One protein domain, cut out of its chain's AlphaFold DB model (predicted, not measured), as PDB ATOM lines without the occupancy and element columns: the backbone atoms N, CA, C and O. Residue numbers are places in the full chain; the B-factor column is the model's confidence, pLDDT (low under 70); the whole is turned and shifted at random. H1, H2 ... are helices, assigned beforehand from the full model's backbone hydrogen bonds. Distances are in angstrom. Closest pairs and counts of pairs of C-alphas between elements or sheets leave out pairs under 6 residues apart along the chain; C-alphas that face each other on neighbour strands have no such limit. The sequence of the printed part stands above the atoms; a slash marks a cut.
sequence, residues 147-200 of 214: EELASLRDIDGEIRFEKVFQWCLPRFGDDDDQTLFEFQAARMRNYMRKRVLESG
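Overview. This is residues 147 to 200 of the 214 residues of an uncharacterized protein of Fragilariopsis cylindrus CCMP1102 (UniProt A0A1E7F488). One long helix, H3, sticks out at one end from residue 184 onward, and behind it the chain winds loosely through a looped stretch to two short helices, H1 and H2, near each other at the other end. The long link between H2 and H3, residues 169 to 179, folds back on itself in a small loop, where residues 171 to 172 pair with residues 178 to 179, antiparallel. The printed part has 54 residues with three named helices, in the order H1, H2, H3, and no named strand; its class is all helix. The whole is extended, with a radius of gyration of the C-alphas of 16.2 A, and it spans 50 by 24 by 15 A, a rod.

Arrangement. H1, residues 147 to 151, and H2, residues 161 to 168, are close but not clearly touching; their closest C-alphas, those of Ser 151 and Lys 163, are 8.0 A apart. H3, residues 180 to 199, is apart from H1 and also apart from H2. Residues 184 to 200, of which 184 to 199 belong to H3, stand free. In H1, H2 and H3 every O i to N i+4 pair is within hydrogen-bond range.

Along the chain. H1 begins with C-alpha 147 at (7.781, 43.880, -0.365) and has 5 residues. H2 has 8 residues, begins with C-alpha 161 at (1.038, 32.598, 9.521) and measures 10.3 A from first to last C-alpha. H3 has 20 residues and measures 27.1 A, ending with C-alpha 199 at (-7.953, 53.176, 43.233).

Size, cuts and confidence. The two C-alphas farthest apart are those of Asp 156 and Glu 198, at 50.6 A. The link from H1 to H2 is short, with 9 residues, and the link from H2 to H3 is long, with 11. The printed part has no cut. The mean pLDDT of the printed part is 79.6, and no printed residue is under 70.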
ATOM      1  N   GLU A 147       7.064  43.453  -1.571       85.12
ATOM      2  CA  GLU A 147       7.781  43.880  -0.365       85.12
ATOM      3  C   GLU A 147       7.075  43.393   0.906       85.12
ATOM      4  O   GLU A 147       7.701  42.815   1.798       85.12
ATOM      5  N   GLU A 148       5.752  43.556   0.968       84.31
ATOM      6  CA  GLU A 148       4.944  43.021   2.061       84.31
ATOM      7  C   GLU A 148       4.993  41.497   2.074       84.31
ATOM      8  O   GLU A 148       5.241  40.911   3.124       84.31
ATOM      9  N   LEU A 149       4.853  40.840   0.921       84.06
ATOM     10  CA  LEU A 149       4.924  39.385   0.815       84.06
ATOM     11  C   LEU A 149       6.282  38.843   1.281       84.06
ATOM     12  O   LEU A 149       6.328  37.813   1.952       84.06
ATOM     13  N   ALA A 150       7.380  39.536   0.967       85.12
ATOM     14  CA  ALA A 150       8.708  39.201   1.469       85.12
ATOM     15  C   ALA A 150       8.797  39.369   2.993       85.12
ATOM     16  O   ALA A 150       9.389  38.527   3.667       85.12
ATOM     17  N   SER A 151       8.154  40.396   3.559       82.69
ATOM     18  CA  SER A 151       8.117  40.604   5.013       82.69
ATOM     19  C   SER A 151       7.398  39.473   5.766       82.69
ATOM     20  O   SER A 151       7.763  39.165   6.908       82.69
ATOM     21  N   LEU A 152       6.426  38.817   5.114       85.69
ATOM     22  CA  LEU A 152       5.668  37.685   5.656       85.69
ATOM     23  C   LEU A 152       6.444  36.367   5.636       85.69
ATOM     24  O   LEU A 152       6.035  35.424   6.314       85.69
ATOM     25  N   ARG A 153       7.550  36.292   4.889       81.88
ATOM     26  CA  ARG A 153       8.377  35.088   4.805       81.88
ATOM     27  C   ARG A 153       9.428  35.045   5.911       81.88
ATOM     28  O   ARG A 153       9.752  36.071   6.520       81.88
ATOM     29  N   ASP A 154       9.919  33.861   6.240       78.38
ATOM     30  CA  ASP A 154      11.127  33.697   7.049       78.38
ATOM     31  C   ASP A 154      12.392  33.613   6.179       78.38
ATOM     32  O   ASP A 154      12.368  33.929   4.988       78.38
ATOM     33  N   ILE A 155      13.520  33.271   6.808       75.75
ATOM     34  CA  ILE A 155      14.832  33.197   6.153       75.75
ATOM     35  C   ILE A 155      14.902  32.107   5.078       75.75
ATOM     36  O   ILE A 155      15.684  32.247   4.140       75.75
ATOM     37  N   ASP A 156      14.063  31.078   5.193       71.69
ATOM     38  CA  ASP A 156      13.993  29.944   4.271       71.69
ATOM     39  C   ASP A 156      12.945  30.184   3.166       71.69
ATOM     40  O   ASP A 156      12.829  29.418   2.209       71.69
ATOM     41  N   GLY A 157      12.236  31.316   3.235       74.75
ATOM     42  CA  GLY A 157      11.283  31.761   2.224       74.75
ATOM     43  C   GLY A 157       9.854  31.272   2.455       74.75
ATOM     44  O   GLY A 157       9.009  31.486   1.577       74.75
ATOM     45  N   GLU A 158       9.562  30.674   3.610       71.62
ATOM     46  CA  GLU A 158       8.238  30.155   3.948       71.62
ATOM     47  C   GLU A 158       7.342  31.222   4.576       71.62
ATOM     48  O   GLU A 158       7.784  32.051   5.372       71.62
ATOM     49  N   ILE A 159       6.053  31.219   4.216       80.12
ATOM     50  CA  ILE A 159       5.079  32.186   4.737       80.12
ATOM     51  C   ILE A 159       4.762  31.869   6.197       80.12
ATOM     52  O   ILE A 159       4.248  30.804   6.533       80.12
ATOM     53  N   ARG A 160       4.967  32.858   7.064       72.06
ATOM     54  CA  ARG A 160       4.703  32.752   8.496       72.06
ATOM     55  C   ARG A 160       3.295  33.214   8.813       72.06
ATOM     56  O   ARG A 160       3.001  34.410   8.757       72.06
ATOM     57  N   PHE A 161       2.427  32.280   9.191       74.06
ATOM     58  CA  PHE A 161       1.038  32.598   9.521       74.06
ATOM     59  C   PHE A 161       0.923  33.633  10.643       74.06
ATOM     60  O   PHE A 161       0.045  34.487  10.560       74.06
ATOM     61  N   GLU A 162       1.816  33.659  11.644       74.69
ATOM     62  CA  GLU A 162       1.785  34.716  12.665       74.69
ATOM     63  C   GLU A 162       1.984  36.114  12.067       74.69
ATOM     64  O   GLU A 162       1.329  37.067  12.495       74.69
ATOM     65  N   LYS A 163       2.834  36.235  11.042       78.06
ATOM     66  CA  LYS A 163       3.062  37.494  10.334       78.06
ATOM     67  C   LYS A 163       1.877  37.840   9.443       78.06
ATOM     68  O   LYS A 163       1.486  39.001   9.409       78.06
ATOM     69  N   VAL A 164       1.266  36.847   8.789       81.06
ATOM     70  CA  VAL A 164       0.016  37.024   8.028       81.06
ATOM     71  C   VAL A 164      -1.081  37.557   8.945       81.06
ATOM     72  O   VAL A 164      -1.710  38.561   8.630       81.06
ATOM     73  N   PHE A 165      -1.273  36.945  10.118       79.81
ATOM     74  CA  PHE A 165      -2.248  37.417  11.097       79.81
ATOM     75  C   PHE A 165      -1.942  38.842  11.541       79.81
ATOM     76  O   PHE A 165      -2.849  39.663  11.533       79.81
ATOM     77  N   GLN A 166      -0.688  39.164  11.869       79.38
ATOM     78  CA  GLN A 166      -0.293  40.532  12.225       79.38
ATOM     79  C   GLN A 166      -0.514  41.545  11.099       79.38
ATOM     80  O   GLN A 166      -0.905  42.675  11.381       79.38
ATOM     81  N   TRP A 167      -0.271  41.161   9.847       84.25
ATOM     82  CA  TRP A 167      -0.509  41.998   8.671       84.25
ATOM     83  C   TRP A 167      -2.006  42.236   8.434       84.25
ATOM     84  O   TRP A 167      -2.398  43.352   8.116       84.25
ATOM     85  N   CYS A 168      -2.854  41.239   8.701       82.69
ATOM     86  CA  CYS A 168      -4.311  41.378   8.649       82.69
ATOM     87  C   CYS A 168      -4.902  42.224   9.794       82.69
ATOM     88  O   CYS A 168      -6.090  42.555   9.752       82.69
ATOM     89  N   LEU A 169      -4.135  42.536  10.849       84.44
ATOM     90  CA  LEU A 169      -4.634  43.342  11.964       84.44
ATOM     91  C   LEU A 169      -4.661  44.837  11.611       84.44
ATOM     92  O   LEU A 169      -3.772  45.325  10.916       84.44
ATOM     93  N   PRO A 170      -5.624  45.600  12.166       83.19
ATOM     94  CA  PRO A 170      -5.663  47.043  11.989       83.19
ATOM     95  C   PRO A 170      -4.379  47.719  12.478       83.19
ATOM     96  O   PRO A 170      -3.846  47.389  13.547       83.19
ATOM     97  N   ARG A 171      -3.937  48.707  11.706       84.75
ATOM     98  CA  ARG A 171      -2.914  49.677  12.088       84.75
ATOM     99  C   ARG A 171      -3.576  50.955  12.602       84.75
ATOM    100  O   ARG A 171      -4.760  51.195  12.363       84.75
ATOM    101  N   PHE A 172      -2.840  51.713  13.402       79.62
ATOM    102  CA  PHE A 172      -3.314  52.935  14.045       79.62
ATOM    103  C   PHE A 172      -2.221  54.005  14.006       79.62
ATOM    104  O   PHE A 172      -1.048  53.685  13.857       79.62
ATOM    105  N   GLY A 173      -2.604  55.262  14.229       79.56
ATOM    106  CA  GLY A 173      -1.701  56.409  14.090       79.56
ATOM    107  C   GLY A 173      -2.016  57.190  12.820       79.56
ATOM    108  O   GLY A 173      -2.841  56.756  12.021       79.56
ATOM    109  N   ASP A 174      -1.406  58.361  12.664       79.75
ATOM    110  CA  ASP A 174      -1.652  59.213  11.493       79.75
ATOM    111  C   ASP A 174      -1.021  58.625  10.214       79.75
ATOM    112  O   ASP A 174      -1.497  58.906   9.117       79.75
ATOM    113  N   ASP A 175      -0.016  57.752  10.374       83.00
ATOM    114  CA  ASP A 175       0.750  57.108   9.298       83.00
ATOM    115  C   ASP A 175       0.672  55.560   9.338       83.00
ATOM    116  O   ASP A 175       1.548  54.885   8.798       83.00
ATOM    117  N   ASP A 176      -0.333  54.975  10.010       79.88
ATOM    118  CA  ASP A 176      -0.485  53.513  10.195       79.88
ATOM    119  C   ASP A 176       0.749  52.811  10.819       79.88
ATOM    120  O   ASP A 176       0.989  51.608  10.653       79.88
ATOM    121  N   ASP A 177       1.534  53.559  11.593       80.94
ATOM    122  CA  ASP A 177       2.802  53.125  12.173       80.94
ATOM    123  C   ASP A 177       2.626  52.248  13.422       80.94
ATOM    124  O   ASP A 177       3.476  51.402  13.714       80.94
ATOM    125  N   GLN A 178       1.512  52.388  14.145       82.12
ATOM    126  CA  GLN A 178       1.260  51.634  15.372       82.12
ATOM    127  C   GLN A 178       0.518  50.331  15.095       82.12
ATOM    128  O   GLN A 178      -0.573  50.295  14.518       82.12
ATOM    129  N   THR A 179       1.068  49.234  15.606       84.44
ATOM    130  CA  THR A 179       0.375  47.941  15.633       84.44
ATOM    131  C   THR A 179      -0.819  47.966  16.593       84.44
ATOM    132  O   THR A 179      -0.829  48.695  17.592       84.44
ATOM    133  N   LEU A 180      -1.804  47.084  16.372       82.62
ATOM    134  CA  LEU A 180      -2.887  46.844  17.336       82.62
ATOM    135  C   LEU A 180      -2.356  46.579  18.756       82.62
ATOM    136  O   LEU A 180      -2.925  47.078  19.729       82.62
ATOM    137  N   PHE A 181      -1.261  45.827  18.886       82.38
ATOM    138  CA  PHE A 181      -0.678  45.494  20.185       82.38
ATOM    139  C   PHE A 181      -0.105  46.718  20.898       82.38
ATOM    140  O   PHE A 181      -0.346  46.890  22.093       82.38
ATOM    141  N   GLU A 182       0.606  47.597  20.192       81.25
ATOM    142  CA  GLU A 182       1.134  48.842  20.762       81.25
ATOM    143  C   GLU A 182       0.009  49.796  21.152       81.25
ATOM    144  O   GLU A 182      -0.005  50.333  22.266       81.25
ATOM    145  N   PHE A 183      -0.989  49.931  20.282       82.69
ATOM    146  CA  PHE A 183      -2.184  50.727  20.526       82.69
ATOM    147  C   PHE A 183      -2.951  50.256  21.775       82.69
ATOM    148  O   PHE A 183      -3.374  51.075  22.608       82.69
ATOM    149  N   GLN A 184      -3.126  48.939  21.932       81.88
ATOM    150  CA  GLN A 184      -3.743  48.325  23.110       81.88
ATOM    151  C   GLN A 184      -2.865  48.497  24.351       81.88
ATOM    152  O   GLN A 184      -3.365  48.906  25.402       81.88
ATOM    153  N   ALA A 185      -1.559  48.254  24.243       77.81
ATOM    154  CA  ALA A 185      -0.615  48.384  25.348       77.81
ATOM    155  C   ALA A 185      -0.555  49.819  25.889       77.81
ATOM    156  O   ALA A 185      -0.531  50.010  27.106       77.81
ATOM    157  N   ALA A 186      -0.590  50.835  25.023       77.56
ATOM    158  CA  ALA A 186      -0.613  52.241  25.423       77.56
ATOM    159  C   ALA A 186      -1.879  52.590  26.229       77.56
ATOM    160  O   ALA A 186      -1.801  53.211  27.294       77.56
ATOM    161  N   ARG A 187      -3.051  52.128  25.781       80.25
ATOM    162  CA  ARG A 187      -4.320  52.326  26.505       80.25
ATOM    163  C   ARG A 187      -4.360  51.559  27.812       80.25
ATOM    164  O   ARG A 187      -4.742  52.130  28.832       80.25
ATOM    165  N   MET A 188      -3.914  50.307  27.802       78.12
ATOM    166  CA  MET A 188      -3.794  49.493  29.006       78.12
ATOM    167  C   MET A 188      -2.838  50.141  30.004       78.12
ATOM    168  O   MET A 188      -3.155  50.200  31.186       78.12
ATOM    169  N   ARG A 189      -1.720  50.717  29.555       76.56
ATOM    170  CA  ARG A 189      -0.795  51.470  30.412       76.56
ATOM    171  C   ARG A 189      -1.479  52.670  31.065       76.56
ATOM    172  O   ARG A 189      -1.366  52.829  32.279       76.56
ATOM    173  N   ASN A 190      -2.212  53.476  30.300       79.00
ATOM    174  CA  ASN A 190      -2.931  54.641  30.829       79.00
ATOM    175  C   ASN A 190      -4.043  54.233  31.805       79.00
ATOM    176  O   ASN A 190      -4.148  54.794  32.897       79.00
ATOM    177  N   TYR A 191      -4.825  53.213  31.454       78.81
ATOM    178  CA  TYR A 191      -5.864  52.647  32.312       78.81
ATOM    179  C   TYR A 191      -5.287  52.094  33.622       78.81
ATOM    180  O   TYR A 191      -5.789  52.393  34.706       78.81
ATOM    181  N   MET A 192      -4.199  51.329  33.541       75.25
ATOM    182  CA  MET A 192      -3.539  50.746  34.706       75.25
ATOM    183  C   MET A 192      -2.917  51.825  35.588       75.25
ATOM    184  O   MET A 192      -3.099  51.777  36.799       75.25
ATOM    185  N   ARG A 193      -2.267  52.843  35.007       74.62
ATOM    186  CA  ARG A 193      -1.758  54.006  35.749       74.62
ATOM    187  C   ARG A 193      -2.883  54.722  36.495       74.62
ATOM    188  O   ARG A 193      -2.732  54.983  37.684       74.62
ATOM    189  N   LYS A 194      -4.027  54.951  35.843       79.44
ATOM    190  CA  LYS A 194      -5.214  55.532  36.483       79.44
ATOM    191  C   LYS A 194      -5.709  54.676  37.652       79.44
ATOM    192  O   LYS A 194      -5.868  55.190  38.752       79.44
ATOM    193  N   ARG A 195      -5.885  53.363  37.468       76.88
ATOM    194  CA  ARG A 195      -6.331  52.459  38.550       76.88
ATOM    195  C   ARG A 195      -5.342  52.359  39.708       76.88
ATOM    196  O   ARG A 195      -5.773  52.243  40.853       76.88
ATOM    197  N   VAL A 196      -4.042  52.369  39.426       77.25
ATOM    198  CA  VAL A 196      -2.995  52.339  40.457       77.25
ATOM    199  C   VAL A 196      -3.025  53.635  41.273       77.25
ATOM    200  O   VAL A 196      -3.025  53.565  42.497       77.25
ATOM    201  N   LEU A 197      -3.095  54.797  40.613       76.38
ATOM    202  CA  LEU A 197      -3.060  56.108  41.272       76.38
ATOM    203  C   LEU A 197      -4.369  56.458  41.997       76.38
ATOM    204  O   LEU A 197      -4.323  56.946  43.120       76.38
ATOM    205  N   GLU A 198      -5.527  56.208  41.383       80.88
ATOM    206  CA  GLU A 198      -6.830  56.625  41.929       80.88
ATOM    207  C   GLU A 198      -7.470  55.566  42.833       80.88
ATOM    208  O   GLU A 198      -8.161  55.902  43.788       80.88
ATOM    209  N   SER A 199      -7.282  54.279  42.528       76.19
ATOM    210  CA  SER A 199      -7.953  53.176  43.233       76.19
ATOM    211  C   SER A 199      -6.997  52.306  44.052       76.19
ATOM    212  O   SER A 199      -7.427  51.292  44.599       76.19
ATOM    213  N   GLY A 200      -5.701  52.642  44.094       74.19
ATOM    214  CA  GLY A 200      -4.681  51.850  44.790       74.19
ATOM    215  C   GLY A 200      -4.521  50.428  44.239       74.19
ATOM    216  O   GLY A 200      -4.044  49.538  44.944       74.19
TER     217      GLY A 200